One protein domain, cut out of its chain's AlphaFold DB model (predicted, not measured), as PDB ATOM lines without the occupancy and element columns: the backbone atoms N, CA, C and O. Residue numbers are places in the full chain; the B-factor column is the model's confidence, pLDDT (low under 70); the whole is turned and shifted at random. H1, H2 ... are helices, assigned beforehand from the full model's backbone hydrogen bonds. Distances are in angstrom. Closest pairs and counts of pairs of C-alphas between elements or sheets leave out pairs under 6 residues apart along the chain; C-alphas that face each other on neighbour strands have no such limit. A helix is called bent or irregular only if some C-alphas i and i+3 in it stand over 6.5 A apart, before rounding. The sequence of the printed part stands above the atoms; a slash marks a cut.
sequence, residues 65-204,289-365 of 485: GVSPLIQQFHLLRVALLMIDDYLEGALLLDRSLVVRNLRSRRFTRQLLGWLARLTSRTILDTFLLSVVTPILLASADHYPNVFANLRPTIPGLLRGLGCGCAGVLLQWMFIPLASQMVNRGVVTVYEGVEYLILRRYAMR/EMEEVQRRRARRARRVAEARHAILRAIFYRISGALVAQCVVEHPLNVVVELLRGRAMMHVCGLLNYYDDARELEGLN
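AT A GLANCE: This is residues 65 to 204 and 289 to 365 of the 485 residues of an uncharacterized protein of Phytomonas sp. isolate Hart1 (UniProt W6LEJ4). Long helix H6 and bent helix H5 run side by side, then spread as a narrow V whose tips, residues 289 to 313 and 192 to 204, stick out. Near the other end H3 crosses both, with H1 and H2 packed on it. The printed part has 217 residues with six named helices, H1 to H6 in chain order: all helix, extended, radius of gyration of the C-alphas 26.7 A, spans 98 by 48 by 30 A.

HOW THE PARTS SIT: H6, residues 289 to 348, touches H5, residues 154 to 204, one helix by its hydrogen bonds but bent: C-alphas 172 and 175 are 6.6 A apart. Arm H5a, residues 154 to 172, runs opposite ways to H6 at a shallow tilt of 5 degrees; their closest C-alphas, of Gly 160 and Ala 344, are 3.9 A apart. Arm H5b, residues 175 to 204, touches H6 at 34 degrees, only just short of steep; the closest C-alphas, of Asn 183 and Gly 321, are 4.9 A apart. The hub H3, residues 107 to 139, touches H6 at a steep 57 degrees, H5a, H1, residues 68 to 90, H4, residues 144 to 147, and H2, residues 95 to 102, its hairpin partner. Every O i to N i+4 pair is within hydrogen-bond range in H1, H2, H5a and H5b, 26 of 29 in H3 and 54 of 56 in H6; H4 is too short for one.

IN THESE COORDINATES: H6 measures 83.9 A, H3 45.9 A, H5b 43.3 A. C-alpha 68 begins H1 at (36.509, -27.750, -11.856); C-alpha 348 ends H6 at (28.386, -39.939, -28.277).

THE WHOLE: Residues 205 to 288 are not printed; the gap is 35.7 A. No link printed whole is long. The pLDDT is under 70 in 69 residues, among them 84 to 102 and 137 to 150.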
ATOM      1  N   GLY A  65      33.726 -19.064 -11.187       56.78
ATOM      2  CA  GLY A  65      32.510 -19.585 -10.549       56.78
ATOM      3  C   GLY A  65      31.921 -20.802 -11.270       56.78
ATOM      4  O   GLY A  65      30.703 -20.907 -11.402       56.78
ATOM      5  N   VAL A  66      32.778 -21.676 -11.807       59.00
ATOM      6  CA  VAL A  66      32.386 -22.867 -12.579       59.00
ATOM      7  C   VAL A  66      33.013 -24.122 -11.963       59.00
ATOM      8  O   VAL A  66      34.109 -24.045 -11.404       59.00
ATOM      9  N   SER A  67      32.319 -25.264 -12.072       62.84
ATOM     10  CA  SER A  67      32.814 -26.579 -11.635       62.84
ATOM     11  C   SER A  67      34.219 -26.869 -12.204       62.84
ATOM     12  O   SER A  67      34.456 -26.615 -13.392       62.84
ATOM     13  N   PRO A  68      35.153 -27.419 -11.405       65.00
ATOM     14  CA  PRO A  68      36.509 -27.750 -11.856       65.00
ATOM     15  C   PRO A  68      36.520 -28.744 -13.031       65.00
ATOM     16  O   PRO A  68      37.390 -28.654 -13.899       65.00
ATOM     17  N   LEU A  69      35.507 -29.614 -13.127       66.06
ATOM     18  CA  LEU A  69      35.301 -30.545 -14.243       66.06
ATOM     19  C   LEU A  69      35.176 -29.798 -15.574       66.06
ATOM     20  O   LEU A  69      35.808 -30.147 -16.566       66.06
ATOM     21  N   ILE A  70      34.369 -28.738 -15.582       65.75
ATOM     22  CA  ILE A  70      34.104 -27.927 -16.770       65.75
ATOM     23  C   ILE A  70      35.371 -27.181 -17.203       65.75
ATOM     24  O   ILE A  70      35.667 -27.081 -18.396       65.75
ATOM     25  N   GLN A  71      36.142 -26.674 -16.240       67.25
ATOM     26  CA  GLN A  71      37.396 -25.987 -16.526       67.25
ATOM     27  C   GLN A  71      38.427 -26.942 -17.145       67.25
ATOM     28  O   GLN A  71      39.034 -26.608 -18.162       67.25
ATOM     29  N   GLN A  72      38.593 -28.139 -16.579       69.25
ATOM     30  CA  GLN A  72      39.507 -29.156 -17.110       69.25
ATOM     31  C   GLN A  72      39.048 -29.682 -18.472       69.25
ATOM     32  O   GLN A  72      39.869 -29.826 -19.377       69.25
ATOM     33  N   PHE A  73      37.739 -29.871 -18.659       69.06
ATOM     34  CA  PHE A  73      37.157 -30.215 -19.953       69.06
ATOM     35  C   PHE A  73      37.503 -29.184 -21.028       69.06
ATOM     36  O   PHE A  73      37.944 -29.548 -22.115       69.06
ATOM     37  N   HIS A  74      37.378 -27.893 -20.725       66.38
ATOM     38  CA  HIS A  74      37.736 -26.849 -21.676       66.38
ATOM     39  C   HIS A  74      39.228 -26.745 -21.951       66.38
ATOM     40  O   HIS A  74      39.601 -26.586 -23.110       66.38
ATOM     41  N   LEU A  75      40.074 -26.835 -20.925       69.00
ATOM     42  CA  LEU A  75      41.525 -26.809 -21.113       69.00
ATOM     43  C   LEU A  75      41.974 -27.951 -22.025       69.00
ATOM     44  O   LEU A  75      42.696 -27.723 -22.995       69.00
ATOM     45  N   LEU A  76      41.467 -29.156 -21.766       71.75
ATOM     46  CA  LEU A  76      41.746 -30.321 -22.590       71.75
ATOM     47  C   LEU A  76      41.207 -30.143 -24.011       71.75
ATOM     48  O   LEU A  76      41.899 -30.436 -24.981       71.75
ATOM     49  N   ARG A  77      40.001 -29.593 -24.149       68.94
ATOM     50  CA  ARG A  77      39.405 -29.308 -25.450       68.94
ATOM     51  C   ARG A  77      40.207 -28.277 -26.248       68.94
ATOM     52  O   ARG A  77      40.333 -28.421 -27.457       68.94
ATOM     53  N   VAL A  78      40.772 -27.255 -25.603       68.00
ATOM     54  CA  VAL A  78      41.657 -26.288 -26.273       68.00
ATOM     55  C   VAL A  78      42.973 -26.940 -26.692       68.00
ATOM     56  O   VAL A  78      43.419 -26.716 -27.814       68.00
ATOM     57  N   ALA A  79      43.566 -27.780 -25.843       70.19
ATOM     58  CA  ALA A  79      44.755 -28.542 -26.216       70.19
ATOM     59  C   ALA A  79      44.478 -29.463 -27.418       70.19
ATOM     60  O   ALA A  79      45.269 -29.520 -28.356       70.19
ATOM     61  N   LEU A  80      43.314 -30.118 -27.438       71.25
ATOM     62  CA  LEU A  80      42.883 -30.967 -28.547       71.25
ATOM     63  C   LEU A  80      42.581 -30.179 -29.824       71.25
ATOM     64  O   LEU A  80      42.839 -30.705 -30.896       71.25
ATOM     65  N   LEU A  81      42.117 -28.928 -29.737       67.69
ATOM     66  CA  LEU A  81      41.992 -28.043 -30.903       67.69
ATOM     67  C   LEU A  81      43.359 -27.683 -31.506       67.69
ATOM     68  O   LEU A  81      43.490 -27.602 -32.720       67.69
ATOM     69  N   MET A  82      44.395 -27.501 -30.682       68.62
ATOM     70  CA  MET A  82      45.756 -27.286 -31.198       68.62
ATOM     71  C   MET A  82      46.309 -28.538 -31.886       68.62
ATOM     72  O   MET A  82      47.014 -28.442 -32.889       68.62
ATOM     73  N   ILE A  83      45.982 -29.714 -31.346       71.50
ATOM     74  CA  ILE A  83      46.337 -31.001 -31.944       71.50
ATOM     75  C   ILE A  83      45.554 -31.214 -33.244       71.50
ATOM     76  O   ILE A  83      46.147 -31.636 -34.227       71.50
ATOM     77  N   ASP A  84      44.267 -30.880 -33.281       69.81
ATOM     78  CA  ASP A  84      43.436 -30.881 -34.487       69.81
ATOM     79  C   ASP A  84      44.057 -30.014 -35.592       69.81
ATOM     80  O   ASP A  84      44.391 -30.538 -36.652       69.81
ATOM     81  N   ASP A  85      44.353 -28.738 -35.316       68.25
ATOM     82  CA  ASP A  85      44.989 -27.837 -36.290       68.25
ATOM     83  C   ASP A  85      46.316 -28.404 -36.838       68.25
ATOM     84  O   ASP A  85      46.654 -28.222 -38.015       68.25
ATOM     85  N   TYR A  86      47.069 -29.120 -35.996       69.06
ATOM     86  CA  TYR A  86      48.291 -29.817 -36.395       69.06
ATOM     87  C   TYR A  86      48.008 -31.063 -37.255       69.06
ATOM     88  O   TYR A  86      48.636 -31.244 -38.300       69.06
ATOM     89  N   LEU A  87      47.049 -31.907 -36.862       66.81
ATOM     90  CA  LEU A  87      46.663 -33.124 -37.587       66.81
ATOM     91  C   LEU A  87      45.976 -32.806 -38.925       66.81
ATOM     92  O   LEU A  87      46.192 -33.530 -39.900       66.81
ATOM     93  N   GLU A  88      45.212 -31.713 -39.017       65.25
ATOM     94  CA  GLU A  88      44.664 -31.189 -40.275       65.25
ATOM     95  C   GLU A  88      45.807 -30.824 -41.232       65.25
ATOM     96  O   GLU A  88      45.750 -31.143 -42.420       65.25
ATOM     97  N   GLY A  89      46.868 -30.193 -40.718       62.34
ATOM     98  CA  GLY A  89      48.054 -29.852 -41.501       62.34
ATOM     99  C   GLY A  89      48.905 -31.057 -41.911       62.34
ATOM    100  O   GLY A  89      49.510 -31.021 -42.982       62.34
ATOM    101  N   ALA A  90      48.955 -32.101 -41.081       63.88
ATOM    102  CA  ALA A  90      49.909 -33.202 -41.228       63.88
ATOM    103  C   ALA A  90      49.332 -34.492 -41.839       63.88
ATOM    104  O   ALA A  90      50.044 -35.166 -42.581       63.88
ATOM    105  N   LEU A  91      48.084 -34.872 -41.528       57.44
ATOM    106  CA  LEU A  91      47.582 -36.234 -41.782       57.44
ATOM    107  C   LEU A  91      46.360 -36.320 -42.699       57.44
ATOM    108  O   LEU A  91      46.250 -37.283 -43.454       57.44
ATOM    109  N   LEU A  92      45.412 -35.382 -42.612       51.16
ATOM    110  CA  LEU A  92      44.034 -35.691 -43.028       51.16
ATOM    111  C   LEU A  92      43.497 -34.993 -44.264       51.16
ATOM    112  O   LEU A  92      42.370 -35.288 -44.637       51.16
ATOM    113  N   LEU A  93      44.284 -34.136 -44.910       54.69
ATOM    114  CA  LEU A  93      44.169 -33.706 -46.307       54.69
ATOM    115  C   LEU A  93      45.215 -32.611 -46.475       54.69
ATOM    116  O   LEU A  93      45.072 -31.538 -45.893       54.69
ATOM    117  N   ASP A  94      46.241 -32.857 -47.288       51.50
ATOM    118  CA  ASP A  94      47.169 -31.803 -47.674       51.50
ATOM    119  C   ASP A  94      46.332 -30.591 -48.125       51.50
ATOM    120  O   ASP A  94      45.485 -30.720 -49.023       51.50
ATOM    121  N   ARG A  95      46.483 -29.431 -47.458       58.19
ATOM    122  CA  ARG A  95      45.721 -28.208 -47.783       58.19
ATOM    123  C   ARG A  95      45.772 -27.954 -49.293       58.19
ATOM    124  O   ARG A  95      44.810 -27.440 -49.855       58.19
ATOM    125  N   SER A  96      46.844 -28.392 -49.955       59.78
ATOM    126  CA  SER A  96      47.023 -28.397 -51.404       59.78
ATOM    127  C   SER A  96      45.902 -29.108 -52.190       59.78
ATOM    128  O   SER A  96      45.427 -28.550 -53.177       59.78
ATOM    129  N   LEU A  97      45.418 -30.284 -51.767       59.38
ATOM    130  CA  LEU A  97      44.422 -31.095 -52.484       59.38
ATOM    131  C   LEU A  97      43.010 -30.524 -52.354       59.38
ATOM    132  O   LEU A  97      42.305 -30.382 -53.357       59.38
ATOM    133  N   VAL A  98      42.607 -30.139 -51.140       60.91
ATOM    134  CA  VAL A  98      41.313 -29.476 -50.904       60.91
ATOM    135  C   VAL A  98      41.289 -28.131 -51.621       60.91
ATOM    136  O   VAL A  98      40.342 -27.845 -52.349       60.91
ATOM    137  N   VAL A  99      42.355 -27.332 -51.510       64.62
ATOM    138  CA  VAL A  99      42.460 -26.041 -52.206       64.62
ATOM    139  C   VAL A  99      42.474 -26.229 -53.725       64.62
ATOM    140  O   VAL A  99      41.807 -25.477 -54.433       64.62
ATOM    141  N   ARG A 100      43.154 -27.254 -54.251       64.25
ATOM    142  CA  ARG A 100      43.161 -27.574 -55.689       64.25
ATOM    143  C   ARG A 100      41.774 -27.969 -56.199       64.25
ATOM    144  O   ARG A 100      41.388 -27.530 -57.282       64.25
ATOM    145  N   ASN A 101      41.016 -28.747 -55.428       65.81
ATOM    146  CA  ASN A 101      39.650 -29.139 -55.779       65.81
ATOM    147  C   ASN A 101      38.663 -27.966 -55.676       65.81
ATOM    148  O   ASN A 101      37.858 -27.771 -56.587       65.81
ATOM    149  N   LEU A 102      38.790 -27.124 -54.646       65.38
ATOM    150  CA  LEU A 102      37.998 -25.899 -54.477       65.38
ATOM    151  C   LEU A 102      38.306 -24.835 -55.544       65.38
ATOM    152  O   LEU A 102      37.419 -24.086 -55.942       65.38
ATOM    153  N   ARG A 103      39.543 -24.787 -56.056       72.88
ATOM    154  CA  ARG A 103      39.960 -23.884 -57.144       72.88
ATOM    155  C   ARG A 103      39.553 -24.386 -58.535       72.88
ATOM    156  O   ARG A 103      39.713 -23.669 -59.524       72.88
ATOM    157  N   SER A 104      39.041 -25.611 -58.649       75.19
ATOM    158  CA  SER A 104      38.572 -26.146 -59.928       75.19
ATOM    159  C   SER A 104      37.362 -25.361 -60.439       75.19
ATOM    160  O   SER A 104      36.506 -24.982 -59.656       75.19
ATOM    161  N   ARG A 105      37.242 -25.165 -61.760       75.88
ATOM    162  CA  ARG A 105      36.025 -24.604 -62.385       75.88
ATOM    163  C   ARG A 105      34.865 -25.607 -62.458       75.88
ATOM    164  O   ARG A 105      33.740 -25.216 -62.738       75.88
ATOM    165  N   ARG A 106      35.127 -26.904 -62.252       84.56
ATOM    166  CA  ARG A 106      34.096 -27.947 -62.324       84.56
ATOM    167  C   ARG A 106      33.358 -28.039 -60.991       84.56
ATOM    168  O   ARG A 106      33.968 -28.408 -59.988       84.56
ATOM    169  N   PHE A 107      32.049 -27.794 -61.017       80.44
ATOM    170  CA  PHE A 107      31.171 -27.864 -59.843       80.44
ATOM    171  C   PHE A 107      31.302 -29.190 -59.079       80.44
ATOM    172  O   PHE A 107      31.410 -29.190 -57.860       80.44
ATOM    173  N   THR A 108      31.409 -30.324 -59.780       79.81
ATOM    174  CA  THR A 108      31.563 -31.648 -59.151       79.81
ATOM    175  C   THR A 108      32.842 -31.781 -58.320       79.81
ATOM    176  O   THR A 108      32.819 -32.387 -57.253       79.81
ATOM    177  N   ARG A 109      33.956 -31.176 -58.756       79.38
ATOM    178  CA  ARG A 109      35.223 -31.178 -58.001       79.38
ATOM    179  C   ARG A 109      35.196 -30.203 -56.832       79.38
ATOM    180  O   ARG A 109      35.747 -30.517 -55.781       79.38
ATOM    181  N   GLN A 110      34.530 -29.060 -56.992       78.12
ATOM    182  CA  GLN A 110      34.298 -28.132 -55.887       78.12
ATOM    183  C   GLN A 110      33.434 -28.782 -54.805       78.12
ATOM    184  O   GLN A 110      33.796 -28.734 -53.635       78.12
ATOM    185  N   LEU A 111      32.345 -29.445 -55.202       79.62
ATOM    186  CA  LEU A 111      31.464 -30.179 -54.300       79.62
ATOM    187  C   LEU A 111      32.221 -31.295 -53.575       79.62
ATOM    188  O   LEU A 111      32.114 -31.399 -52.361       79.62
ATOM    189  N   LEU A 112      33.040 -32.076 -54.289       79.81
ATOM    190  CA  LEU A 112      33.877 -33.114 -53.682       79.81
ATOM    191  C   LEU A 112      34.885 -32.526 -52.680       79.81
ATOM    192  O   LEU A 112      35.072 -33.080 -51.602       79.81
ATOM    193  N   GLY A 113      35.514 -31.393 -53.012       76.75
ATOM    194  CA  GLY A 113      36.439 -30.692 -52.119       76.75
ATOM    195  C   GLY A 113      35.755 -30.165 -50.856       76.75
ATOM    196  O   GLY A 113      36.293 -30.315 -49.760       76.75
ATOM    197  N   TRP A 114      34.552 -29.600 -50.993       78.62
ATOM    198  CA  TRP A 114      33.723 -29.183 -49.861       78.62
ATOM    199  C   TRP A 114      33.273 -30.368 -49.014       78.62
ATOM    200  O   TRP A 114      33.426 -30.323 -47.799       78.62
ATOM    201  N   LEU A 115      32.784 -31.442 -49.638       77.88
ATOM    202  CA  LEU A 115      32.366 -32.655 -48.940       77.88
ATOM    203  C   LEU A 115      33.526 -33.274 -48.168       77.88
ATOM    204  O   LEU A 115      33.362 -33.524 -46.986       77.88
ATOM    205  N   ALA A 116      34.699 -33.439 -48.781       74.38
ATOM    206  CA  ALA A 116      35.881 -33.980 -48.109       74.38
ATOM    207  C   ALA A 116      36.329 -33.110 -46.923       74.38
ATOM    208  O   ALA A 116      36.709 -33.621 -45.871       74.38
ATOM    209  N   ARG A 117      36.250 -31.780 -47.067       75.25
ATOM    210  CA  ARG A 117      36.561 -30.842 -45.984       75.25
ATOM    211  C   ARG A 117      35.550 -30.935 -44.840       75.25
ATOM    212  O   ARG A 117      35.940 -30.902 -43.677       75.25
ATOM    213  N   LEU A 118      34.263 -31.036 -45.166       75.88
ATOM    214  CA  LEU A 118      33.189 -31.166 -44.186       75.88
ATOM    215  C   LEU A 118      33.251 -32.525 -43.485       75.88
ATOM    216  O   LEU A 118      33.189 -32.567 -42.264       75.88
ATOM    217  N   THR A 119      33.430 -33.631 -44.208       75.62
ATOM    218  CA  THR A 119      33.531 -34.969 -43.607       75.62
ATOM    219  C   THR A 119      34.758 -35.088 -42.714       75.62
ATOM    220  O   THR A 119      34.625 -35.542 -41.584       75.62
ATOM    221  N   SER A 120      35.921 -34.602 -43.157       73.44
ATOM    222  CA  SER A 120      37.138 -34.598 -42.337       73.44
ATOM    223  C   SER A 120      36.930 -33.826 -41.032       73.44
ATOM    224  O   SER A 120      37.133 -34.381 -39.956       73.44
ATOM    225  N   ARG A 121      36.391 -32.600 -41.098       74.31
ATOM    226  CA  ARG A 121      36.140 -31.796 -39.892       74.31
ATOM    227  C   ARG A 121      35.026 -32.321 -39.018       74.31
ATOM    228  O   ARG A 121      35.137 -32.270 -37.809       74.31
ATOM    229  N   THR A 122      33.949 -32.843 -39.587       72.81
ATOM    230  CA  THR A 122      32.888 -33.447 -38.771       72.81
ATOM    231  C   THR A 122      33.395 -34.665 -38.029       72.81
ATOM    232  O   THR A 122      33.141 -34.775 -36.836       72.81
ATOM    233  N   ILE A 123      34.138 -35.551 -38.689       71.81
ATOM    234  CA  ILE A 123      34.677 -36.750 -38.052       71.81
ATOM    235  C   ILE A 123      35.724 -36.361 -37.018       71.81
ATOM    236  O   ILE A 123      35.670 -36.867 -35.906       71.81
ATOM    237  N   LEU A 124      36.638 -35.454 -37.345       71.38
ATOM    238  CA  LEU A 124      37.754 -35.128 -36.474       71.38
ATOM    239  C   LEU A 124      37.349 -34.200 -35.317       71.38
ATOM    240  O   LEU A 124      37.673 -34.531 -34.176       71.38
ATOM    241  N   ASP A 125      36.532 -33.160 -35.546       67.31
ATOM    242  CA  ASP A 125      35.934 -32.355 -34.465       67.31
ATOM    243  C   ASP A 125      35.090 -33.252 -33.556       67.31
ATOM    244  O   ASP A 125      35.191 -33.175 -32.333       67.31
ATOM    245  N   THR A 126      34.238 -34.115 -34.127       67.94
ATOM    246  CA  THR A 126      33.368 -34.970 -33.308       67.94
ATOM    247  C   THR A 126      34.211 -36.003 -32.569       67.94
ATOM    248  O   THR A 126      34.055 -36.160 -31.371       67.94
ATOM    249  N   PHE A 127      35.162 -36.676 -33.204       70.25
ATOM    250  CA  PHE A 127      35.934 -37.724 -32.545       70.25
ATOM    251  C   PHE A 127      36.908 -37.164 -31.495       70.25
ATOM    252  O   PHE A 127      36.876 -37.601 -30.343       70.25
ATOM    253  N   LEU A 128      37.717 -36.151 -31.826       68.50
ATOM    254  CA  LEU A 128      38.668 -35.567 -30.871       68.50
ATOM    255  C   LEU A 128      37.952 -34.835 -29.728       68.50
ATOM    256  O   LEU A 128      38.256 -35.054 -28.553       68.50
ATOM    257  N   LEU A 129      36.960 -33.996 -30.036       64.75
ATOM    258  CA  LEU A 129      36.321 -33.167 -29.010       64.75
ATOM    259  C   LEU A 129      35.222 -33.922 -28.239       64.75
ATOM    260  O   LEU A 129      34.949 -33.572 -27.093       64.75
ATOM    261  N   SER A 130      34.602 -34.955 -28.827       64.50
ATOM    262  CA  SER A 130      33.468 -35.679 -28.214       64.50
ATOM    263  C   SER A 130      33.856 -37.018 -27.595       64.50
ATOM    264  O   SER A 130      33.285 -37.368 -26.573       64.50
ATOM    265  N   VAL A 131      34.797 -37.769 -28.182       68.00
ATOM    266  CA  VAL A 131      35.196 -39.107 -27.690       68.00
ATOM    267  C   VAL A 131      36.466 -39.016 -26.854       68.00
ATOM    268  O   VAL A 131      36.499 -39.471 -25.715       68.00
ATOM    269  N   VAL A 132      37.512 -38.393 -27.400       71.06
ATOM    270  CA  VAL A 132      38.840 -38.384 -26.770       71.06
ATOM    271  C   VAL A 132      38.858 -37.528 -25.505       71.06
ATOM    272  O   VAL A 132      39.427 -37.935 -24.497       71.06
ATOM    273  N   THR A 133      38.180 -36.377 -25.517       70.31
ATOM    274  CA  THR A 133      38.142 -35.462 -24.362       70.31
ATOM    275  C   THR A 133      37.609 -36.139 -23.079       70.31
ATOM    276  O   THR A 133      38.325 -36.146 -22.078       70.31
ATOM    277  N   PRO A 134      36.410 -36.759 -23.064       66.00
ATOM    278  CA  PRO A 134      35.902 -37.443 -21.872       66.00
ATOM    279  C   PRO A 134      36.671 -38.716 -21.506       66.00
ATOM    280  O   PRO A 134      36.796 -38.999 -20.321       66.00
ATOM    281  N   ILE A 135      37.221 -39.463 -22.474       70.50
ATOM    282  CA  ILE A 135      38.057 -40.644 -22.183       70.50
ATOM    283  C   ILE A 135      39.331 -40.237 -21.443       70.50
ATOM    284  O   ILE A 135      39.694 -40.865 -20.453       70.50
ATOM    285  N   LEU A 136      39.987 -39.161 -21.880       70.62
ATOM    286  CA  LEU A 136      41.180 -38.646 -21.212       70.62
ATOM    287  C   LEU A 136      40.858 -38.140 -19.798       70.62
ATOM    288  O   LEU A 136      41.597 -38.440 -18.862       70.62
ATOM    289  N   LEU A 137      39.724 -37.455 -19.615       68.44
ATOM    290  CA  LEU A 137      39.237 -37.047 -18.288       68.44
ATOM    291  C   LEU A 137      38.896 -38.240 -17.383       68.44
ATOM    292  O   LEU A 137      39.136 -38.165 -16.180       68.44
ATOM    293  N   ALA A 138      38.360 -39.325 -17.948       65.81
ATOM    294  CA  ALA A 138      38.082 -40.563 -17.225       65.81
ATOM    295  C   ALA A 138      39.377 -41.278 -16.809       65.81
ATOM    296  O   ALA A 138      39.488 -41.726 -15.676       65.81
ATOM    297  N   SER A 139      40.368 -41.332 -17.706       66.69
ATOM    298  CA  SER A 139      41.655 -42.004 -17.479       66.69
ATOM    299  C   SER A 139      42.560 -41.307 -16.464       66.69
ATOM    300  O   SER A 139      43.488 -41.918 -15.950       66.69
ATOM    301  N   ALA A 140      42.305 -40.030 -16.181       62.28
ATOM    302  CA  ALA A 140      43.091 -39.262 -15.228       62.28
ATOM    303  C   ALA A 140      42.705 -39.534 -13.759       62.28
ATOM    304  O   ALA A 140      43.274 -38.894 -12.883       62.28
ATOM    305  N   ASP A 141      41.729 -40.406 -13.463       57.97
ATOM    306  CA  ASP A 141      41.218 -40.726 -12.111       57.97
ATOM    307  C   ASP A 141      40.698 -39.528 -11.280       57.97
ATOM    308  O   ASP A 141      40.347 -39.672 -10.112       57.97
ATOM    309  N   HIS A 142      40.566 -38.334 -11.871       57.25
ATOM    310  CA  HIS A 142      40.082 -37.138 -11.162       57.25
ATOM    311  C   HIS A 142      38.551 -37.139 -10.954       57.25
ATOM    312  O   HIS A 142      38.060 -36.456 -10.057       57.25
ATOM    313  N   TYR A 143      37.789 -37.907 -11.751       60.59
ATOM    314  CA  TYR A 143      36.320 -38.019 -11.649       60.59
ATOM    315  C   TYR A 143      35.810 -39.451 -11.887       60.59
ATOM    316  O   TYR A 143      35.067 -39.689 -12.850       60.59
ATOM    317  N   PRO A 144      36.145 -40.412 -11.007       55.16
ATOM    318  CA  PRO A 144      35.813 -41.821 -11.210       55.16
ATOM    319  C   PRO A 144      34.301 -42.042 -11.367       55.16
ATOM    320  O   PRO A 144      33.873 -42.778 -12.240       55.16
ATOM    321  N   ASN A 145      33.455 -41.315 -10.632       58.72
ATOM    322  CA  ASN A 145      32.002 -41.541 -10.654       58.72
ATOM    323  C   ASN A 145      31.255 -40.876 -11.829       58.72
ATOM    324  O   ASN A 145      30.109 -41.234 -12.099       58.72
ATOM    325  N   VAL A 146      31.860 -39.892 -12.507       59.34
ATOM    326  CA  VAL A 146      31.179 -39.100 -13.556       59.34
ATOM    327  C   VAL A 146      31.334 -39.755 -14.925       59.34
ATOM    328  O   VAL A 146      30.379 -39.785 -15.700       59.34
ATOM    329  N   PHE A 147      32.515 -40.314 -15.203       61.78
ATOM    330  CA  PHE A 147      32.838 -40.928 -16.492       61.78
ATOM    331  C   PHE A 147      33.022 -42.456 -16.443       61.78
ATOM    332  O   PHE A 147      33.169 -43.063 -17.499       61.78
ATOM    333  N   ALA A 148      32.935 -43.117 -15.278       56.84
ATOM    334  CA  ALA A 148      32.914 -44.591 -15.225       56.84
ATOM    335  C   ALA A 148      31.701 -45.214 -15.943       56.84
ATOM    336  O   ALA A 148      31.753 -46.374 -16.336       56.84
ATOM    337  N   ASN A 149      30.630 -44.443 -16.159       61.53
ATOM    338  CA  ASN A 149      29.415 -44.874 -16.856       61.53
ATOM    339  C   ASN A 149      29.332 -44.338 -18.297       61.53
ATOM    340  O   ASN A 149      28.240 -44.041 -18.780       61.53
ATOM    341  N   LEU A 150      30.463 -44.173 -18.990       69.62
ATOM    342  CA  LEU A 150      30.444 -43.884 -20.426       69.62
ATOM    343  C   LEU A 150      29.799 -45.063 -21.169       69.62
ATOM    344  O   LEU A 150      30.340 -46.167 -21.196       69.62
ATOM    345  N   ARG A 151      28.636 -44.822 -21.780       72.81
ATOM    346  CA  ARG A 151      27.857 -45.833 -22.509       72.81
ATOM    347  C   ARG A 151      27.707 -45.411 -23.967       72.81
ATOM    348  O   ARG A 151      26.653 -44.904 -24.357       72.81
ATOM    349  N   PRO A 152      28.751 -45.578 -24.797       73.44
ATOM    350  CA  PRO A 152      28.639 -45.259 -26.208       73.44
ATOM    351  C   PRO A 152      27.639 -46.220 -26.865       73.44
ATOM    352  O   PRO A 152      27.846 -47.432 -26.921       73.44
ATOM    353  N   THR A 153      26.539 -45.666 -27.368       75.38
ATOM    354  CA  THR A 153      25.512 -46.400 -28.117       75.38
ATOM    355  C   THR A 153      25.543 -45.975 -29.578       75.38
ATOM    356  O   THR A 153      25.889 -44.840 -29.905       75.38
ATOM    357  N   ILE A 154      25.136 -46.854 -30.491       79.00
ATOM    358  CA  ILE A 154      25.012 -46.520 -31.921       79.00
ATOM    359  C   ILE A 154      24.017 -45.377 -32.190       79.00
ATOM    360  O   ILE A 154      24.379 -44.453 -32.925       79.00
ATOM    361  N   PRO A 155      22.805 -45.353 -31.593       74.50
ATOM    362  CA  PRO A 155      21.934 -44.181 -31.685       74.50
ATOM    363  C   PRO A 155      22.596 -42.906 -31.147       74.50
ATOM    364  O   PRO A 155      22.380 -41.831 -31.704       74.50
ATOM    365  N   GLY A 156      23.401 -43.007 -30.084       78.19
ATOM    366  CA  GLY A 156      24.216 -41.912 -29.555       78.19
ATOM    367  C   GLY A 156      25.257 -41.408 -30.543       78.19
ATOM    368  O   GLY A 156      25.303 -40.217 -30.834       78.19
ATOM    369  N   LEU A 157      26.024 -42.311 -31.149       79.62
ATOM    370  CA  LEU A 157      27.037 -41.969 -32.140       79.62
ATOM    371  C   LEU A 157      26.424 -41.279 -33.366       79.62
ATOM    372  O   LEU A 157      26.928 -40.252 -33.807       79.62
ATOM    373  N   LEU A 158      25.308 -41.795 -33.889       78.94
ATOM    374  CA  LEU A 158      24.651 -41.229 -35.071       78.94
ATOM    375  C   LEU A 158      24.010 -39.864 -34.789       78.94
ATOM    376  O   LEU A 158      24.153 -38.945 -35.595       78.94
ATOM    377  N   ARG A 159      23.352 -39.693 -33.633       79.31
ATOM    378  CA  ARG A 159      22.822 -38.381 -33.219       79.31
ATOM    379  C   ARG A 159      23.939 -37.385 -32.928       79.31
ATOM    380  O   ARG A 159      23.832 -36.221 -33.309       79.31
ATOM    381  N   GLY A 160      25.022 -37.851 -32.317       80.94
ATOM    382  CA  GLY A 160      26.206 -37.053 -32.045       80.94
ATOM    383  C   GLY A 160      26.892 -36.565 -33.317       80.94
ATOM    384  O   GLY A 160      27.139 -35.369 -33.450       80.94
ATOM    385  N   LEU A 161      27.090 -37.453 -34.295       81.75
ATOM    386  CA  LEU A 161      27.576 -37.099 -35.633       81.75
ATOM    387  C   LEU A 161      26.631 -36.124 -36.344       81.75
ATOM    388  O   LEU A 161      27.098 -35.195 -36.995       81.75
ATOM    389  N   GLY A 162      25.313 -36.291 -36.197       82.88
ATOM    390  CA  GLY A 162      24.323 -35.347 -36.723       82.88
ATOM    391  C   GLY A 162      24.471 -33.942 -36.127       82.88
ATOM    392  O   GLY A 162      24.532 -32.962 -36.869       82.88
ATOM    393  N   CYS A 163      24.600 -33.842 -34.801       82.81
ATOM    394  CA  CYS A 163      24.819 -32.570 -34.104       82.81
ATOM    395  C   CYS A 163      26.172 -31.939 -34.468       82.81
ATOM    396  O   CYS A 163      26.238 -30.743 -34.753       82.81
ATOM    397  N   GLY A 164      27.238 -32.743 -34.528       81.31
ATOM    398  CA  GLY A 164      28.566 -32.308 -34.967       81.31
ATOM    399  C   GLY A 164      28.555 -31.800 -36.411       81.31
ATOM    400  O   GLY A 164      29.078 -30.723 -36.694       81.31
ATOM    401  N   CYS A 165      27.866 -32.508 -37.311       83.00
ATOM    402  CA  CYS A 165      27.659 -32.091 -38.697       83.00
ATOM    403  C   CYS A 165      26.918 -30.759 -38.803       83.00
ATOM    404  O   CYS A 165      27.385 -29.856 -39.500       83.00
ATOM    405  N   ALA A 166      25.825 -30.590 -38.057       85.38
ATOM    406  CA  ALA A 166      25.110 -29.321 -37.997       85.38
ATOM    407  C   ALA A 166      26.017 -28.177 -37.506       85.38
ATOM    408  O   ALA A 166      26.003 -27.097 -38.094       85.38
ATOM    409  N   GLY A 167      26.853 -28.420 -36.489       83.81
ATOM    410  CA  GLY A 167      27.820 -27.442 -35.987       83.81
ATOM    411  C   GLY A 167      28.867 -27.037 -37.031       83.81
ATOM    412  O   GLY A 167      29.111 -25.849 -37.231       83.81
ATOM    413  N   VAL A 168      29.441 -28.005 -37.752       81.81
ATOM    414  CA  VAL A 168      30.433 -27.744 -38.813       81.81
ATOM    415  C   VAL A 168      29.801 -27.012 -39.997       81.81
ATOM    416  O   VAL A 168      30.388 -26.051 -40.495       81.81
ATOM    417  N   LEU A 169      28.603 -27.409 -40.436       83.44
ATOM    418  CA  LEU A 169      27.871 -26.702 -41.491       83.44
ATOM    419  C   LEU A 169      27.583 -25.256 -41.083       83.44
ATOM    420  O   LEU A 169      27.811 -24.332 -41.868       83.44
ATOM    421  N   LEU A 170      27.133 -25.050 -39.844       85.56
ATOM    422  CA  LEU A 170      26.873 -23.719 -39.313       85.56
ATOM    423  C   LEU A 170      28.152 -22.874 -39.340       85.56
ATOM    424  O   LEU A 170      28.151 -21.790 -39.920       85.56
ATOM    425  N   GLN A 171      29.262 -23.402 -38.819       84.69
ATOM    426  CA  GLN A 171      30.527 -22.674 -38.734       84.69
ATOM    427  C   GLN A 171      31.158 -22.362 -40.095       84.69
ATOM    428  O   GLN A 171      31.655 -21.256 -40.306       84.69
ATOM    429  N   TRP A 172      31.173 -23.326 -41.016       80.56
ATOM    430  CA  TRP A 172      31.951 -23.217 -42.253       80.56
ATOM    431  C   TRP A 172      31.147 -22.740 -43.460       80.56
ATOM    432  O   TRP A 172      31.751 -22.260 -44.420       80.56
ATOM    433  N   MET A 173      29.815 -22.838 -43.424       81.06
ATOM    434  CA  MET A 173      28.950 -22.390 -44.521       81.06
ATOM    435  C   MET A 173      28.055 -21.221 -44.115       81.06
ATOM    436  O   MET A 173      28.069 -20.186 -44.779       81.06
ATOM    437  N   PHE A 174      27.289 -21.358 -43.033       85.44
ATOM    438  CA  PHE A 174      26.254 -20.375 -42.704       85.44
ATOM    439  C   PHE A 174      26.809 -19.103 -42.063       85.44
ATOM    440  O   PHE A 174      26.453 -18.015 -42.504       85.44
ATOM    441  N   ILE A 175      27.697 -19.215 -41.072       86.06
ATOM    442  CA  ILE A 175      28.334 -18.060 -40.421       86.06
ATOM    443  C   ILE A 175      29.013 -17.128 -41.437       86.06
ATOM    444  O   ILE A 175      28.696 -15.936 -41.427       86.06
ATOM    445  N   PRO A 176      29.895 -17.603 -42.343       83.44
ATOM    446  CA  PRO A 176      30.539 -16.707 -43.298       83.44
ATOM    447  C   PRO A 176      29.544 -16.094 -44.288       83.44
ATOM    448  O   PRO A 176      29.675 -14.917 -44.615       83.44
ATOM    449  N   LEU A 177      28.532 -16.848 -44.736       84.06
ATOM    450  CA  LEU A 177      27.502 -16.334 -45.640       84.06
ATOM    451  C   LEU A 177      26.667 -15.232 -44.968       84.06
ATOM    452  O   LEU A 177      26.524 -14.138 -45.511       84.06
ATOM    453  N   ALA A 178      26.161 -15.501 -43.766       85.62
ATOM    454  CA  ALA A 178      25.327 -14.573 -43.013       85.62
ATOM    455  C   ALA A 178      26.113 -13.319 -42.594       85.62
ATOM    456  O   ALA A 178      25.620 -12.202 -42.747       85.62
ATOM    457  N   SER A 179      27.365 -13.485 -42.156       85.81
ATOM    458  CA  SER A 179      28.261 -12.372 -41.823       85.81
ATOM    459  C   SER A 179      28.536 -11.481 -43.041       85.81
ATOM    460  O   SER A 179      28.463 -10.257 -42.943       85.81
ATOM    461  N   GLN A 180      28.753 -12.061 -44.230       83.69
ATOM    462  CA  GLN A 180      28.913 -11.281 -45.463       83.69
ATOM    463  C   GLN A 180      27.649 -10.507 -45.843       83.69
ATOM    464  O   GLN A 180      27.750  -9.349 -46.252       83.69
ATOM    465  N   MET A 181      26.470 -11.124 -45.714       84.69
ATOM    466  CA  MET A 181      25.198 -10.459 -46.005       84.69
ATOM    467  C   MET A 181      24.957  -9.275 -45.067       84.69
ATOM    468  O   MET A 181      24.631  -8.189 -45.541       84.69
ATOM    469  N   VAL A 182      25.184  -9.450 -43.762       87.38
ATOM    470  CA  VAL A 182      25.023  -8.365 -42.786       87.38
ATOM    471  C   VAL A 182      26.075  -7.284 -42.967       87.38
ATOM    472  O   VAL A 182      25.724  -6.111 -42.951       87.38
ATOM    473  N   ASN A 183      27.333  -7.640 -43.229       85.25
ATOM    474  CA  ASN A 183      28.368  -6.646 -43.501       85.25
ATOM    475  C   ASN A 183      27.994  -5.774 -44.714       85.25
ATOM    476  O   ASN A 183      28.026  -4.549 -44.631       85.25
ATOM    477  N   ARG A 184      27.544  -6.391 -45.818       84.00
ATOM    478  CA  ARG A 184      27.048  -5.650 -46.989       84.00
ATOM    479  C   ARG A 184      25.849  -4.774 -46.637       84.00
ATOM    480  O   ARG A 184      25.864  -3.598 -46.973       84.00
ATOM    481  N   GLY A 185      24.860  -5.320 -45.929       85.06
ATOM    482  CA  GLY A 185      23.671  -4.573 -45.516       85.06
ATOM    483  C   GLY A 185      24.012  -3.351 -44.656       85.06
ATOM    484  O   GLY A 185      23.550  -2.247 -44.933       85.06
ATOM    485  N   VAL A 186      24.885  -3.510 -43.663       85.88
ATOM    486  CA  VAL A 186      25.304  -2.418 -42.775       85.88
ATOM    487  C   VAL A 186      26.064  -1.340 -43.548       85.88
ATOM    488  O   VAL A 186      25.776  -0.157 -43.377       85.88
ATOM    489  N   VAL A 187      26.979  -1.723 -44.444       83.62
ATOM    490  CA  VAL A 187      27.690  -0.761 -45.301       83.62
ATOM    491  C   VAL A 187      26.713   0.003 -46.198       83.62
ATOM    492  O   VAL A 187      26.783   1.226 -46.246       83.62
ATOM    493  N   THR A 188      25.740  -0.675 -46.820       84.50
ATOM    494  CA  THR A 188      24.729   0.003 -47.651       84.50
ATOM    495  C   THR A 188      23.843   0.958 -46.853       84.50
ATOM    496  O   THR A 188      23.440   1.997 -47.368       84.50
ATOM    497  N   VAL A 189      23.559   0.650 -45.581       84.94
ATOM    498  CA  VAL A 189      22.820   1.558 -44.695       84.94
ATOM    499  C   VAL A 189      23.659   2.791 -44.371       84.94
ATOM    500  O   VAL A 189      23.134   3.897 -44.442       84.94
ATOM    501  N   TYR A 190      24.951   2.635 -44.065       84.94
ATOM    502  CA  TYR A 190      25.838   3.779 -43.835       84.94
ATOM    503  C   TYR A 190      25.940   4.683 -45.068       84.94
ATOM    504  O   TYR A 190      25.765   5.893 -44.939       84.94
ATOM    505  N   GLU A 191      26.138   4.103 -46.252       82.50
ATOM    506  CA  GLU A 191      26.169   4.843 -47.522       82.50
ATOM    507  C   GLU A 191      24.830   5.551 -47.801       82.50
ATOM    508  O   GLU A 191      24.807   6.718 -48.194       82.50
ATOM    509  N   GLY A 192      23.699   4.886 -47.540       81.62
ATOM    510  CA  GLY A 192      22.364   5.465 -47.713       81.62
ATOM    511  C   GLY A 192      22.060   6.607 -46.737       81.62
ATOM    512  O   GLY A 192      21.529   7.643 -47.140       81.62
ATOM    513  N   VAL A 193      22.421   6.456 -45.459       83.38
ATOM    514  CA  VAL A 193      22.269   7.508 -44.440       83.38
ATOM    515  C   VAL A 193      23.155   8.705 -44.770       83.38
ATOM    516  O   VAL A 193      22.698   9.844 -44.690       83.38
ATOM    517  N   GLU A 194      24.394   8.469 -45.195       80.75
ATOM    518  CA  GLU A 194      25.295   9.532 -45.630       80.75
ATOM    519  C   GLU A 194      24.731  10.283 -46.840       80.75
ATOM    520  O   GLU A 194      24.691  11.512 -46.826       80.75
ATOM    521  N   TYR A 195      24.222   9.567 -47.847       79.88
ATOM    522  CA  TYR A 195      23.567  10.182 -48.999       79.88
ATOM    523  C   TYR A 195      22.393  11.077 -48.581       79.88
ATOM    524  O   TYR A 195      22.270  12.202 -49.066       79.88
ATOM    525  N   LEU A 196      21.554  10.626 -47.644       76.62
ATOM    526  CA  LEU A 196      20.437  11.423 -47.127       76.62
ATOM    527  C   LEU A 196      20.910  12.677 -46.382       76.62
ATOM    528  O   LEU A 196      20.338  13.754 -46.565       76.62
ATOM    529  N   ILE A 197      21.962  12.558 -45.570       79.00
ATOM    530  CA  ILE A 197      22.540  13.680 -44.825       79.00
ATOM    531  C   ILE A 197      23.162  14.696 -45.789       79.00
ATOM    532  O   ILE A 197      22.836  15.881 -45.723       79.00
ATOM    533  N   LEU A 198      24.004  14.245 -46.722       77.62
ATOM    534  CA  LEU A 198      24.644  15.099 -47.723       77.62
ATOM    535  C   LEU A 198      23.615  15.769 -48.636       77.62
ATOM    536  O   LEU A 198      23.738  16.959 -48.909       77.62
ATOM    537  N   ARG A 199      22.555  15.058 -49.038       72.25
ATOM    538  CA  ARG A 199      21.441  15.638 -49.801       72.25
ATOM    539  C   ARG A 199      20.722  16.735 -49.014       72.25
ATOM    540  O   ARG A 199      20.386  17.764 -49.590       72.25
ATOM    541  N   ARG A 200      20.507  16.549 -47.708       67.06
ATOM    542  CA  ARG A 200      19.875  17.556 -46.840       67.06
ATOM    543  C   ARG A 200      20.748  18.801 -46.659       67.06
ATOM    544  O   ARG A 200      20.213  19.905 -46.637       67.06
ATOM    545  N   TYR A 201      22.068  18.640 -46.563       60.09
ATOM    546  CA  TYR A 201      22.998  19.772 -46.507       60.09
ATOM    547  C   TYR A 201      23.159  20.469 -47.861       60.09
ATOM    548  O   TYR A 201      23.194  21.693 -47.896       60.09
ATOM    549  N   ALA A 202      23.156  19.728 -48.972       56.97
ATOM    550  CA  ALA A 202      23.160  20.305 -50.315       56.97
ATOM    551  C   ALA A 202      21.878  21.105 -50.604       56.97
ATOM    552  O   ALA A 202      21.954  22.172 -51.197       56.97
ATOM    553  N   MET A 203      20.710  20.644 -50.137       55.69
ATOM    554  CA  MET A 203      19.472  21.432 -50.237       55.69
ATOM    555  C   MET A 203      19.486  22.691 -49.362       55.69
ATOM    556  O   MET A 203      18.879  23.679 -49.748       55.69
ATOM    557  N   ARG A 204      20.168  22.675 -48.208       50.69
ATOM    558  CA  ARG A 204      20.331  23.882 -47.380       50.69
ATOM    559  C   ARG A 204      21.319  24.881 -47.981       50.69
ATOM    560  O   ARG A 204      21.048  26.067 -47.920       50.69
ATOM    561  N   GLU A 289      51.190  34.871 -61.481       80.94
ATOM    562  CA  GLU A 289      51.553  33.473 -61.734       80.94
ATOM    563  C   GLU A 289      51.899  32.714 -60.445       80.94
ATOM    564  O   GLU A 289      51.465  31.574 -60.259       80.94
ATOM    565  N   MET A 290      52.636  33.328 -59.514       78.50
ATOM    566  CA  MET A 290      52.941  32.702 -58.222       78.50
ATOM    567  C   MET A 290      51.695  32.508 -57.354       78.50
ATOM    568  O   MET A 290      51.536  31.439 -56.757       78.50
ATOM    569  N   GLU A 291      50.793  33.486 -57.308       80.75
ATOM    570  CA  GLU A 291      49.505  33.376 -56.618       80.75
ATOM    571  C   GLU A 291      48.622  32.301 -57.256       80.75
ATOM    572  O   GLU A 291      48.027  31.485 -56.550       80.75
ATOM    573  N   GLU A 292      48.588  32.209 -58.585       80.38
ATOM    574  CA  GLU A 292      47.892  31.137 -59.292       80.38
ATOM    575  C   GLU A 292      48.481  29.758 -58.988       80.38
ATOM    576  O   GLU A 292      47.737  28.806 -58.733       80.38
ATOM    577  N   VAL A 293      49.808  29.620 -58.973       82.81
ATOM    578  CA  VAL A 293      50.483  28.365 -58.625       82.81
ATOM    579  C   VAL A 293      50.204  27.987 -57.170       82.81
ATOM    580  O   VAL A 293      49.931  26.814 -56.890       82.81
ATOM    581  N   GLN A 294      50.200  28.947 -56.243       80.94
ATOM    582  CA  GLN A 294      49.830  28.717 -54.844       80.94
ATOM    583  C   GLN A 294      48.355  28.322 -54.704       80.94
ATOM    584  O   GLN A 294      48.061  27.326 -54.041       80.94
ATOM    585  N   ARG A 295      47.431  28.992 -55.403       80.19
ATOM    586  CA  ARG A 295      46.005  28.624 -55.456       80.19
ATOM    587  C   ARG A 295      45.812  27.220 -56.039       80.19
ATOM    588  O   ARG A 295      45.044  26.426 -55.495       80.19
ATOM    589  N   ARG A 296      46.551  26.850 -57.093       78.75
ATOM    590  CA  ARG A 296      46.537  25.492 -57.676       78.75
ATOM    591  C   ARG A 296      47.086  24.451 -56.696       78.75
ATOM    592  O   ARG A 296      46.499  23.375 -56.574       78.75
ATOM    593  N   ARG A 297      48.166  24.751 -55.964       79.88
ATOM    594  CA  ARG A 297      48.718  23.873 -54.912       79.88
ATOM    595  C   ARG A 297      47.754  23.717 -53.736       79.88
ATOM    596  O   ARG A 297      47.529  22.589 -53.310       79.88
ATOM    597  N   ALA A 298      47.118  24.796 -53.283       78.94
ATOM    598  CA  ALA A 298      46.105  24.766 -52.231       78.94
ATOM    599  C   ALA A 298      44.871  23.950 -52.651       78.94
ATOM    600  O   ALA A 298      44.411  23.095 -51.896       78.94
ATOM    601  N   ARG A 299      44.385  24.116 -53.891       77.38
ATOM    602  CA  ARG A 299      43.299  23.293 -54.457       77.38
ATOM    603  C   ARG A 299      43.687  21.813 -54.543       77.38
ATOM    604  O   ARG A 299      42.876  20.956 -54.206       77.38
ATOM    605  N   ARG A 300      44.922  21.490 -54.947       76.38
ATOM    606  CA  ARG A 300      45.431  20.103 -54.952       76.38
ATOM    607  C   ARG A 300      45.532  19.532 -53.535       76.38
ATOM    608  O   ARG A 300      45.106  18.404 -53.323       76.38
ATOM    609  N   ALA A 301      46.029  20.303 -52.570       77.94
ATOM    610  CA  ALA A 301      46.114  19.887 -51.171       77.94
ATOM    611  C   ALA A 301      44.725  19.633 -50.561       77.94
ATOM    612  O   ALA A 301      44.541  18.610 -49.905       77.94
ATOM    613  N   ARG A 302      43.733  20.491 -50.848       76.12
ATOM    614  CA  ARG A 302      42.329  20.289 -50.444       76.12
ATOM    615  C   ARG A 302      41.742  19.013 -51.046       76.12
ATOM    616  O   ARG A 302      41.270  18.171 -50.296       76.12
ATOM    617  N   ARG A 303      41.903  18.789 -52.358       75.44
ATOM    618  CA  ARG A 303      41.461  17.541 -53.015       75.44
ATOM    619  C   ARG A 303      42.124  16.293 -52.423       75.44
ATOM    620  O   ARG A 303      41.474  15.266 -52.267       75.44
ATOM    621  N   VAL A 304      43.411  16.366 -52.074       78.81
ATOM    622  CA  VAL A 304      44.126  15.255 -51.419       78.81
ATOM    623  C   VAL A 304      43.616  15.030 -49.993       78.81
ATOM    624  O   VAL A 304      43.464  13.880 -49.586       78.81
ATOM    625  N   ALA A 305      43.332  16.091 -49.236       76.56
ATOM    626  CA  ALA A 305      42.752  15.987 -47.899       76.56
ATOM    627  C   ALA A 305      41.334  15.396 -47.943       76.56
ATOM    628  O   ALA A 305      41.050  14.441 -47.224       76.56
ATOM    629  N   GLU A 306      40.477  15.880 -48.844       77.25
ATOM    630  CA  GLU A 306      39.129  15.352 -49.091       77.25
ATOM    631  C   GLU A 306      39.170  13.873 -49.496       77.25
ATOM    632  O   GLU A 306      38.457  13.053 -48.916       77.25
ATOM    633  N   ALA A 307      40.069  13.500 -50.412       72.00
ATOM    634  CA  ALA A 307      40.269  12.107 -50.805       72.00
ATOM    635  C   ALA A 307      40.731  11.233 -49.625       72.00
ATOM    636  O   ALA A 307      40.227  10.127 -49.440       72.00
ATOM    637  N   ARG A 308      41.652  11.723 -48.782       76.06
ATOM    638  CA  ARG A 308      42.092  11.011 -47.568       76.06
ATOM    639  C   ARG A 308      40.953  10.836 -46.567       76.06
ATOM    640  O   ARG A 308      40.809   9.748 -46.013       76.06
ATOM    641  N   HIS A 309      40.130  11.860 -46.358       77.88
ATOM    642  CA  HIS A 309      38.962  11.770 -45.484       77.88
ATOM    643  C   HIS A 309      37.918  10.787 -46.020       77.88
ATOM    644  O   HIS A 309      37.402   9.989 -45.241       77.88
ATOM    645  N   ALA A 310      37.665  10.774 -47.331       76.19
ATOM    646  CA  ALA A 310      36.772   9.803 -47.963       76.19
ATOM    647  C   ALA A 310      37.286   8.362 -47.800       76.19
ATOM    648  O   ALA A 310      36.523   7.464 -47.444       76.19
ATOM    649  N   ILE A 311      38.594   8.144 -47.975       77.06
ATOM    650  CA  ILE A 311      39.225   6.833 -47.767       77.06
ATOM    651  C   ILE A 311      39.108   6.394 -46.303       77.06
ATOM    652  O   ILE A 311      38.691   5.268 -46.036       77.06
ATOM    653  N   LEU A 312      39.436   7.270 -45.347       80.38
ATOM    654  CA  LEU A 312      39.313   6.961 -43.920       80.38
ATOM    655  C   LEU A 312      37.862   6.651 -43.541       80.38
ATOM    656  O   LEU A 312      37.615   5.671 -42.844       80.38
ATOM    657  N   ARG A 313      36.898   7.423 -44.049       81.44
ATOM    658  CA  ARG A 313      35.462   7.200 -43.834       81.44
ATOM    659  C   ARG A 313      35.016   5.832 -44.358       81.44
ATOM    660  O   ARG A 313      34.404   5.069 -43.615       81.44
ATOM    661  N   ALA A 314      35.405   5.478 -45.584       77.06
ATOM    662  CA  ALA A 314      35.111   4.167 -46.163       77.06
ATOM    663  C   ALA A 314      35.746   3.016 -45.360       77.06
ATOM    664  O   ALA A 314      35.139   1.955 -45.196       77.06
ATOM    665  N   ILE A 315      36.954   3.220 -44.826       82.38
ATOM    666  CA  ILE A 315      37.605   2.260 -43.928       82.38
ATOM    667  C   ILE A 315      36.798   2.116 -42.631       82.38
ATOM    668  O   ILE A 315      36.502   0.989 -42.238       82.38
ATOM    669  N   PHE A 316      36.383   3.218 -42.002       83.25
ATOM    670  CA  PHE A 316      35.572   3.184 -40.782       83.25
ATOM    671  C   PHE A 316      34.242   2.454 -40.984       83.25
ATOM    672  O   PHE A 316      33.917   1.600 -40.166       83.25
ATOM    673  N   TYR A 317      33.517   2.706 -42.078       83.94
ATOM    674  CA  TYR A 317      32.258   2.005 -42.375       83.94
ATOM    675  C   TYR A 317      32.444   0.507 -42.599       83.94
ATOM    676  O   TYR A 317      31.614  -0.297 -42.179       83.94
ATOM    677  N   ARG A 318      33.554   0.102 -43.222       81.81
ATOM    678  CA  ARG A 318      33.875  -1.319 -43.396       81.81
ATOM    679  C   ARG A 318      34.275  -1.983 -42.083       81.81
ATOM    680  O   ARG A 318      33.910  -3.134 -41.866       81.81
ATOM    681  N   ILE A 319      35.001  -1.282 -41.211       84.88
ATOM    682  CA  ILE A 319      35.378  -1.796 -39.887       84.88
ATOM    683  C   ILE A 319      34.142  -1.908 -38.994       84.88
ATOM    684  O   ILE A 319      33.933  -2.957 -38.389       84.88
ATOM    685  N   SER A 320      33.301  -0.872 -38.934       84.75
ATOM    686  CA  SER A 320      32.064  -0.899 -38.150       84.75
ATOM    687  C   SER A 320      31.092  -1.949 -38.686       84.75
ATOM    688  O   SER A 320      30.541  -2.714 -37.902       84.75
ATOM    689  N   GLY A 321      30.934  -2.051 -40.009       83.50
ATOM    690  CA  GLY A 321      30.115  -3.075 -40.658       83.50
ATOM    691  C   GLY A 321      30.588  -4.491 -40.348       83.50
ATOM    692  O   GLY A 321      29.783  -5.342 -39.965       83.50
ATOM    693  N   ALA A 322      31.900  -4.732 -40.416       84.75
ATOM    694  CA  ALA A 322      32.488  -6.010 -40.035       84.75
ATOM    695  C   ALA A 322      32.292  -6.311 -38.543       84.75
ATOM    696  O   ALA A 322      31.900  -7.423 -38.202       84.75
ATOM    697  N   LEU A 323      32.505  -5.332 -37.659       87.38
ATOM    698  CA  LEU A 323      32.329  -5.503 -36.216       87.38
ATOM    699  C   LEU A 323      30.870  -5.818 -35.859       87.38
ATOM    700  O   LEU A 323      30.612  -6.729 -35.076       87.38
ATOM    701  N   VAL A 324      29.912  -5.112 -36.468       87.62
ATOM    702  CA  VAL A 324      28.475  -5.362 -36.283       87.62
ATOM    703  C   VAL A 324      28.106  -6.750 -36.797       87.62
ATOM    704  O   VAL A 324      27.456  -7.499 -36.076       87.62
ATOM    705  N   ALA A 325      28.558  -7.139 -37.992       86.75
ATOM    706  CA  ALA A 325      28.314  -8.482 -38.519       86.75
ATOM    707  C   ALA A 325      28.881  -9.572 -37.591       86.75
ATOM    708  O   ALA A 325      28.228 -10.585 -37.330       86.75
ATOM    709  N   GLN A 326      30.066  -9.337 -37.029       86.62
ATOM    710  CA  GLN A 326      30.710 -10.263 -36.104       86.62
ATOM    711  C   GLN A 326      29.971 -10.365 -34.759       86.62
ATOM    712  O   GLN A 326      29.786 -11.457 -34.230       86.62
ATOM    713  N   CYS A 327      29.496  -9.249 -34.209       88.00
ATOM    714  CA  CYS A 327      28.813  -9.237 -32.914       88.00
ATOM    715  C   CYS A 327      27.349  -9.691 -33.006       88.00
ATOM    716  O   CYS A 327      26.858 -10.388 -32.124       88.00
ATOM    717  N   VAL A 328      26.637  -9.300 -34.064       87.50
ATOM    718  CA  VAL A 328      25.191  -9.539 -34.191       87.50
ATOM    719  C   VAL A 328      24.881 -10.918 -34.767       87.50
ATOM    720  O   VAL A 328      23.861 -11.504 -34.408       87.50
ATOM    721  N   VAL A 329      25.747 -11.442 -35.642       87.56
ATOM    722  CA  VAL A 329      25.516 -12.708 -36.356       87.56
ATOM    723  C   VAL A 329      26.527 -13.772 -35.969       87.56
ATOM    724  O   VAL A 329      26.137 -14.855 -35.543       87.56
ATOM    725  N   GLU A 330      27.824 -13.495 -36.104       87.25
ATOM    726  CA  GLU A 330      28.846 -14.523 -35.871       87.25
ATOM    727  C   GLU A 330      28.873 -14.979 -34.406       87.25
ATOM    728  O   GLU A 330      28.946 -16.180 -34.158       87.25
ATOM    729  N   HIS A 331      28.747 -14.062 -33.442       87.88
ATOM    730  CA  HIS A 331      28.721 -14.392 -32.012       87.88
ATOM    731  C   HIS A 331      27.607 -15.378 -31.619       87.88
ATOM    732  O   HIS A 331      27.943 -16.487 -31.195       87.88
ATOM    733  N   PRO A 332      26.306 -15.061 -31.781       88.88
ATOM    734  CA  PRO A 332      25.245 -15.976 -31.364       88.88
ATOM    735  C   PRO A 332      25.285 -17.295 -32.142       88.88
ATOM    736  O   PRO A 332      25.015 -18.350 -31.570       88.88
ATOM    737  N   LEU A 333      25.675 -17.278 -33.422       88.19
ATOM    738  CA  LEU A 333      25.833 -18.508 -34.194       88.19
ATOM    739  C   LEU A 333      27.000 -19.358 -33.685       88.19
ATOM    740  O   LEU A 333      26.849 -20.570 -33.582       88.19
ATOM    741  N   ASN A 334      28.126 -18.755 -33.300       85.12
ATOM    742  CA  ASN A 334      29.231 -19.473 -32.665       85.12
ATOM    743  C   ASN A 334      28.818 -20.076 -31.318       85.12
ATOM    744  O   ASN A 334      29.215 -21.198 -31.013       85.12
ATOM    745  N   VAL A 335      27.991 -19.381 -30.532       85.50
ATOM    746  CA  VAL A 335      27.407 -19.946 -29.306       85.50
ATOM    747  C   VAL A 335      26.549 -21.172 -29.639       85.50
ATOM    748  O   VAL A 335      26.698 -22.209 -28.999       85.50
ATOM    749  N   VAL A 336      25.723 -21.114 -30.691       87.00
ATOM    750  CA  VAL A 336      24.933 -22.269 -31.159       87.00
ATOM    751  C   VAL A 336      25.821 -23.419 -31.652       87.00
ATOM    752  O   VAL A 336      25.532 -24.574 -31.343       87.00
ATOM    753  N   VAL A 337      26.921 -23.141 -32.363       85.81
ATOM    754  CA  VAL A 337      27.908 -24.173 -32.744       85.81
ATOM    755  C   VAL A 337      28.438 -24.878 -31.498       85.81
ATOM    756  O   VAL A 337      28.539 -26.103 -31.471       85.81
ATOM    757  N   GLU A 338      28.754 -24.126 -30.447       79.81
ATOM    758  CA  GLU A 338      29.240 -24.703 -29.198       79.81
ATOM    759  C   GLU A 338      28.188 -25.535 -28.477       79.81
ATOM    760  O   GLU A 338      28.514 -26.624 -28.005       79.81
ATOM    761  N   LEU A 339      26.932 -25.086 -28.471       81.75
ATOM    762  CA  LEU A 339      25.792 -25.871 -27.995       81.75
ATOM    763  C   LEU A 339      25.663 -27.201 -28.746       81.75
ATOM    764  O   LEU A 339      25.550 -28.251 -28.116       81.75
ATOM    765  N   LEU A 340      25.754 -27.178 -30.077       84.44
ATOM    766  CA  LEU A 340      25.696 -28.376 -30.919       84.44
ATOM    767  C   LEU A 340      26.868 -29.327 -30.662       84.44
ATOM    768  O   LEU A 340      26.670 -30.540 -30.599       84.44
ATOM    769  N   ARG A 341      28.076 -28.796 -30.455       79.69
ATOM    770  CA  ARG A 341      29.250 -29.599 -30.084       79.69
ATOM    771  C   ARG A 341      29.118 -30.213 -28.690       79.69
ATOM    772  O   ARG A 341      29.468 -31.373 -28.506       79.69
ATOM    773  N   GLY A 342      28.575 -29.473 -27.723       77.25
ATOM    774  CA  GLY A 342      28.261 -30.002 -26.394       77.25
ATOM    775  C   GLY A 342      27.218 -31.122 -26.446       77.25
ATOM    776  O   GLY A 342      27.420 -32.180 -25.857       77.25
ATOM    777  N   ARG A 343      26.144 -30.945 -27.232       80.62
ATOM    778  CA  ARG A 343      25.160 -32.011 -27.511       80.62
ATOM    779  C   ARG A 343      25.816 -33.228 -28.147       80.62
ATOM    780  O   ARG A 343      25.566 -34.345 -27.700       80.62
ATOM    781  N   ALA A 344      26.670 -33.019 -29.150       80.75
ATOM    782  CA  ALA A 344      27.377 -34.101 -29.823       80.75
ATOM    783  C   ALA A 344      28.168 -34.953 -28.823       80.75
ATOM    784  O   ALA A 344      27.987 -36.168 -28.789       80.75
ATOM    785  N   MET A 345      28.936 -34.312 -27.938       78.56
ATOM    786  CA  MET A 345      29.637 -34.982 -26.843       78.56
ATOM    787  C   MET A 345      28.707 -35.824 -25.972       78.56
ATOM    788  O   MET A 345      28.956 -37.012 -25.778       78.56
ATOM    789  N   MET A 346      27.612 -35.250 -25.479       78.62
ATOM    790  CA  MET A 346      26.715 -35.981 -24.585       78.62
ATOM    791  C   MET A 346      26.034 -37.175 -25.262       78.62
ATOM    792  O   MET A 346      25.859 -38.209 -24.619       78.62
ATOM    793  N   HIS A 347      25.676 -37.066 -26.546       81.69
ATOM    794  CA  HIS A 347      25.107 -38.182 -27.302       81.69
ATOM    795  C   HIS A 347      26.122 -39.299 -27.540       81.69
ATOM    796  O   HIS A 347      25.805 -40.464 -27.310       81.69
ATOM    797  N   VAL A 348      27.336 -38.955 -27.977       77.00
ATOM    798  CA  VAL A 348      28.386 -39.939 -28.277       77.00
ATOM    799  C   VAL A 348      28.795 -40.709 -27.023       77.00
ATOM    800  O   VAL A 348      28.998 -41.919 -27.074       77.00
ATOM    801  N   CYS A 349      28.864 -40.018 -25.889       74.00
ATOM    802  CA  CYS A 349      29.249 -40.597 -24.608       74.00
ATOM    803  C   CYS A 349      28.100 -41.255 -23.836       74.00
ATOM    804  O   CYS A 349      28.346 -41.848 -22.786       74.00
ATOM    805  N   GLY A 350      26.859 -41.145 -24.323       74.62
ATOM    806  CA  GLY A 350      25.685 -41.695 -23.647       74.62
ATOM    807  C   GLY A 350      25.376 -41.023 -22.306       74.62
ATOM    808  O   GLY A 350      24.899 -41.679 -21.393       74.62
ATOM    809  N   LEU A 351      25.662 -39.725 -22.167       75.50
ATOM    810  CA  LEU A 351      25.563 -38.983 -20.898       75.50
ATOM    811  C   LEU A 351      24.176 -38.365 -20.644       75.50
ATOM    812  O   LEU A 351      23.976 -37.664 -19.650       75.50
ATOM    813  N   LEU A 352      23.224 -38.581 -21.553       78.31
ATOM    814  CA  LEU A 352      21.840 -38.119 -21.435       78.31
ATOM    815  C   LEU A 352      20.968 -39.201 -20.790       78.31
ATOM    816  O   LEU A 352      21.147 -40.374 -21.098       78.31
ATOM    817  N   ASN A 353      19.944 -38.801 -20.027       75.44
ATOM    818  CA  ASN A 353      18.974 -39.715 -19.400       75.44
ATOM    819  C   ASN A 353      18.316 -40.662 -20.413       75.44
ATOM    820  O   ASN A 353      17.912 -41.764 -20.072       75.44
ATOM    821  N   TYR A 354      18.208 -40.234 -21.677       72.81
ATOM    822  CA  TYR A 354      17.699 -41.061 -22.773       72.81
ATOM    823  C   TYR A 354      18.470 -42.387 -22.933       72.81
ATOM    824  O   TYR A 354      17.926 -43.348 -23.468       72.81
ATOM    825  N   TYR A 355      19.729 -42.438 -22.489       74.25
ATOM    826  CA  TYR A 355      20.598 -43.613 -22.562       74.25
ATOM    827  C   TYR A 355      20.733 -44.360 -21.225       74.25
ATOM    828  O   TYR A 355      21.376 -45.408 -21.198       74.25
ATOM    829  N   ASP A 356      20.121 -43.877 -20.136       69.88
ATOM    830  CA  ASP A 356      20.229 -44.520 -18.816       69.88
ATOM    831  C   ASP A 356      19.587 -45.924 -18.821       69.88
ATOM    832  O   ASP A 356      20.140 -46.855 -18.228       69.88
ATOM    833  N   ASP A 357      18.496 -46.093 -19.580       64.25
ATOM    834  CA  ASP A 357      17.751 -47.352 -19.745       64.25
ATOM    835  C   ASP A 357      18.269 -48.242 -20.895       64.25
ATOM    836  O   ASP A 357      17.752 -49.343 -21.120       64.25
ATOM    837  N   ALA A 358      19.275 -47.788 -21.652       62.78
ATOM    838  CA  ALA A 358      19.839 -48.571 -22.747       62.78
ATOM    839  C   ALA A 358      20.537 -49.816 -22.173       62.78
ATOM    840  O   ALA A 358      21.557 -49.721 -21.486       62.78
ATOM    841  N   ARG A 359      19.963 -51.000 -22.426       57.78
ATOM    842  CA  ARG A 359      20.518 -52.290 -21.978       57.78
ATOM    843  C   ARG A 359      21.912 -52.498 -22.579       57.78
ATOM    844  O   ARG A 359      22.151 -52.106 -23.716       57.78
ATOM    845  N   GLU A 360      22.791 -53.222 -21.883       55.81
ATOM    846  CA  GLU A 360      24.161 -53.558 -22.333       55.81
ATOM    847  C   GLU A 360      24.223 -54.179 -23.751       55.81
ATOM    848  O   GLU A 360      25.201 -54.018 -24.478       55.81
ATOM    849  N   LEU A 361      23.132 -54.818 -24.195       48.31
ATOM    850  CA  LEU A 361      22.952 -55.373 -25.544       48.31
ATOM    851  C   LEU A 361      22.811 -54.324 -26.670       48.31
ATOM    852  O   LEU A 361      22.860 -54.698 -27.843       48.31
ATOM    853  N   GLU A 362      22.631 -53.040 -26.351       58.00
ATOM    854  CA  GLU A 362      22.552 -51.912 -27.300       58.00
ATOM    855  C   GLU A 362      23.878 -51.129 -27.430       58.00
ATOM    856  O   GLU A 362      23.904 -50.027 -27.989       58.00
ATOM    857  N   GLY A 363      24.985 -51.699 -26.934       63.06
ATOM    858  CA  GLY A 363      26.337 -51.174 -27.146       63.06
ATOM    859  C   GLY A 363      26.752 -51.121 -28.626       63.06
ATOM    860  O   GLY A 363      25.962 -51.389 -29.531       63.06
ATOM    861  N   LEU A 364      28.014 -50.770 -28.900       68.94
ATOM    862  CA  LEU A 364      28.577 -50.711 -30.259       68.94
ATOM    863  C   LEU A 364      28.635 -52.108 -30.922       68.94
ATOM    864  O   LEU A 364      29.677 -52.752 -30.981       68.94
ATOM    865  N   ASN A 365      27.502 -52.601 -31.423       76.88
ATOM    866  CA  ASN A 365      27.384 -53.877 -32.124       76.88
ATOM    867  C   ASN A 365      26.596 -53.743 -33.439       76.88
ATOM    868  O   ASN A 365      25.685 -52.928 -33.586       76.88
TER     869      ASN A 365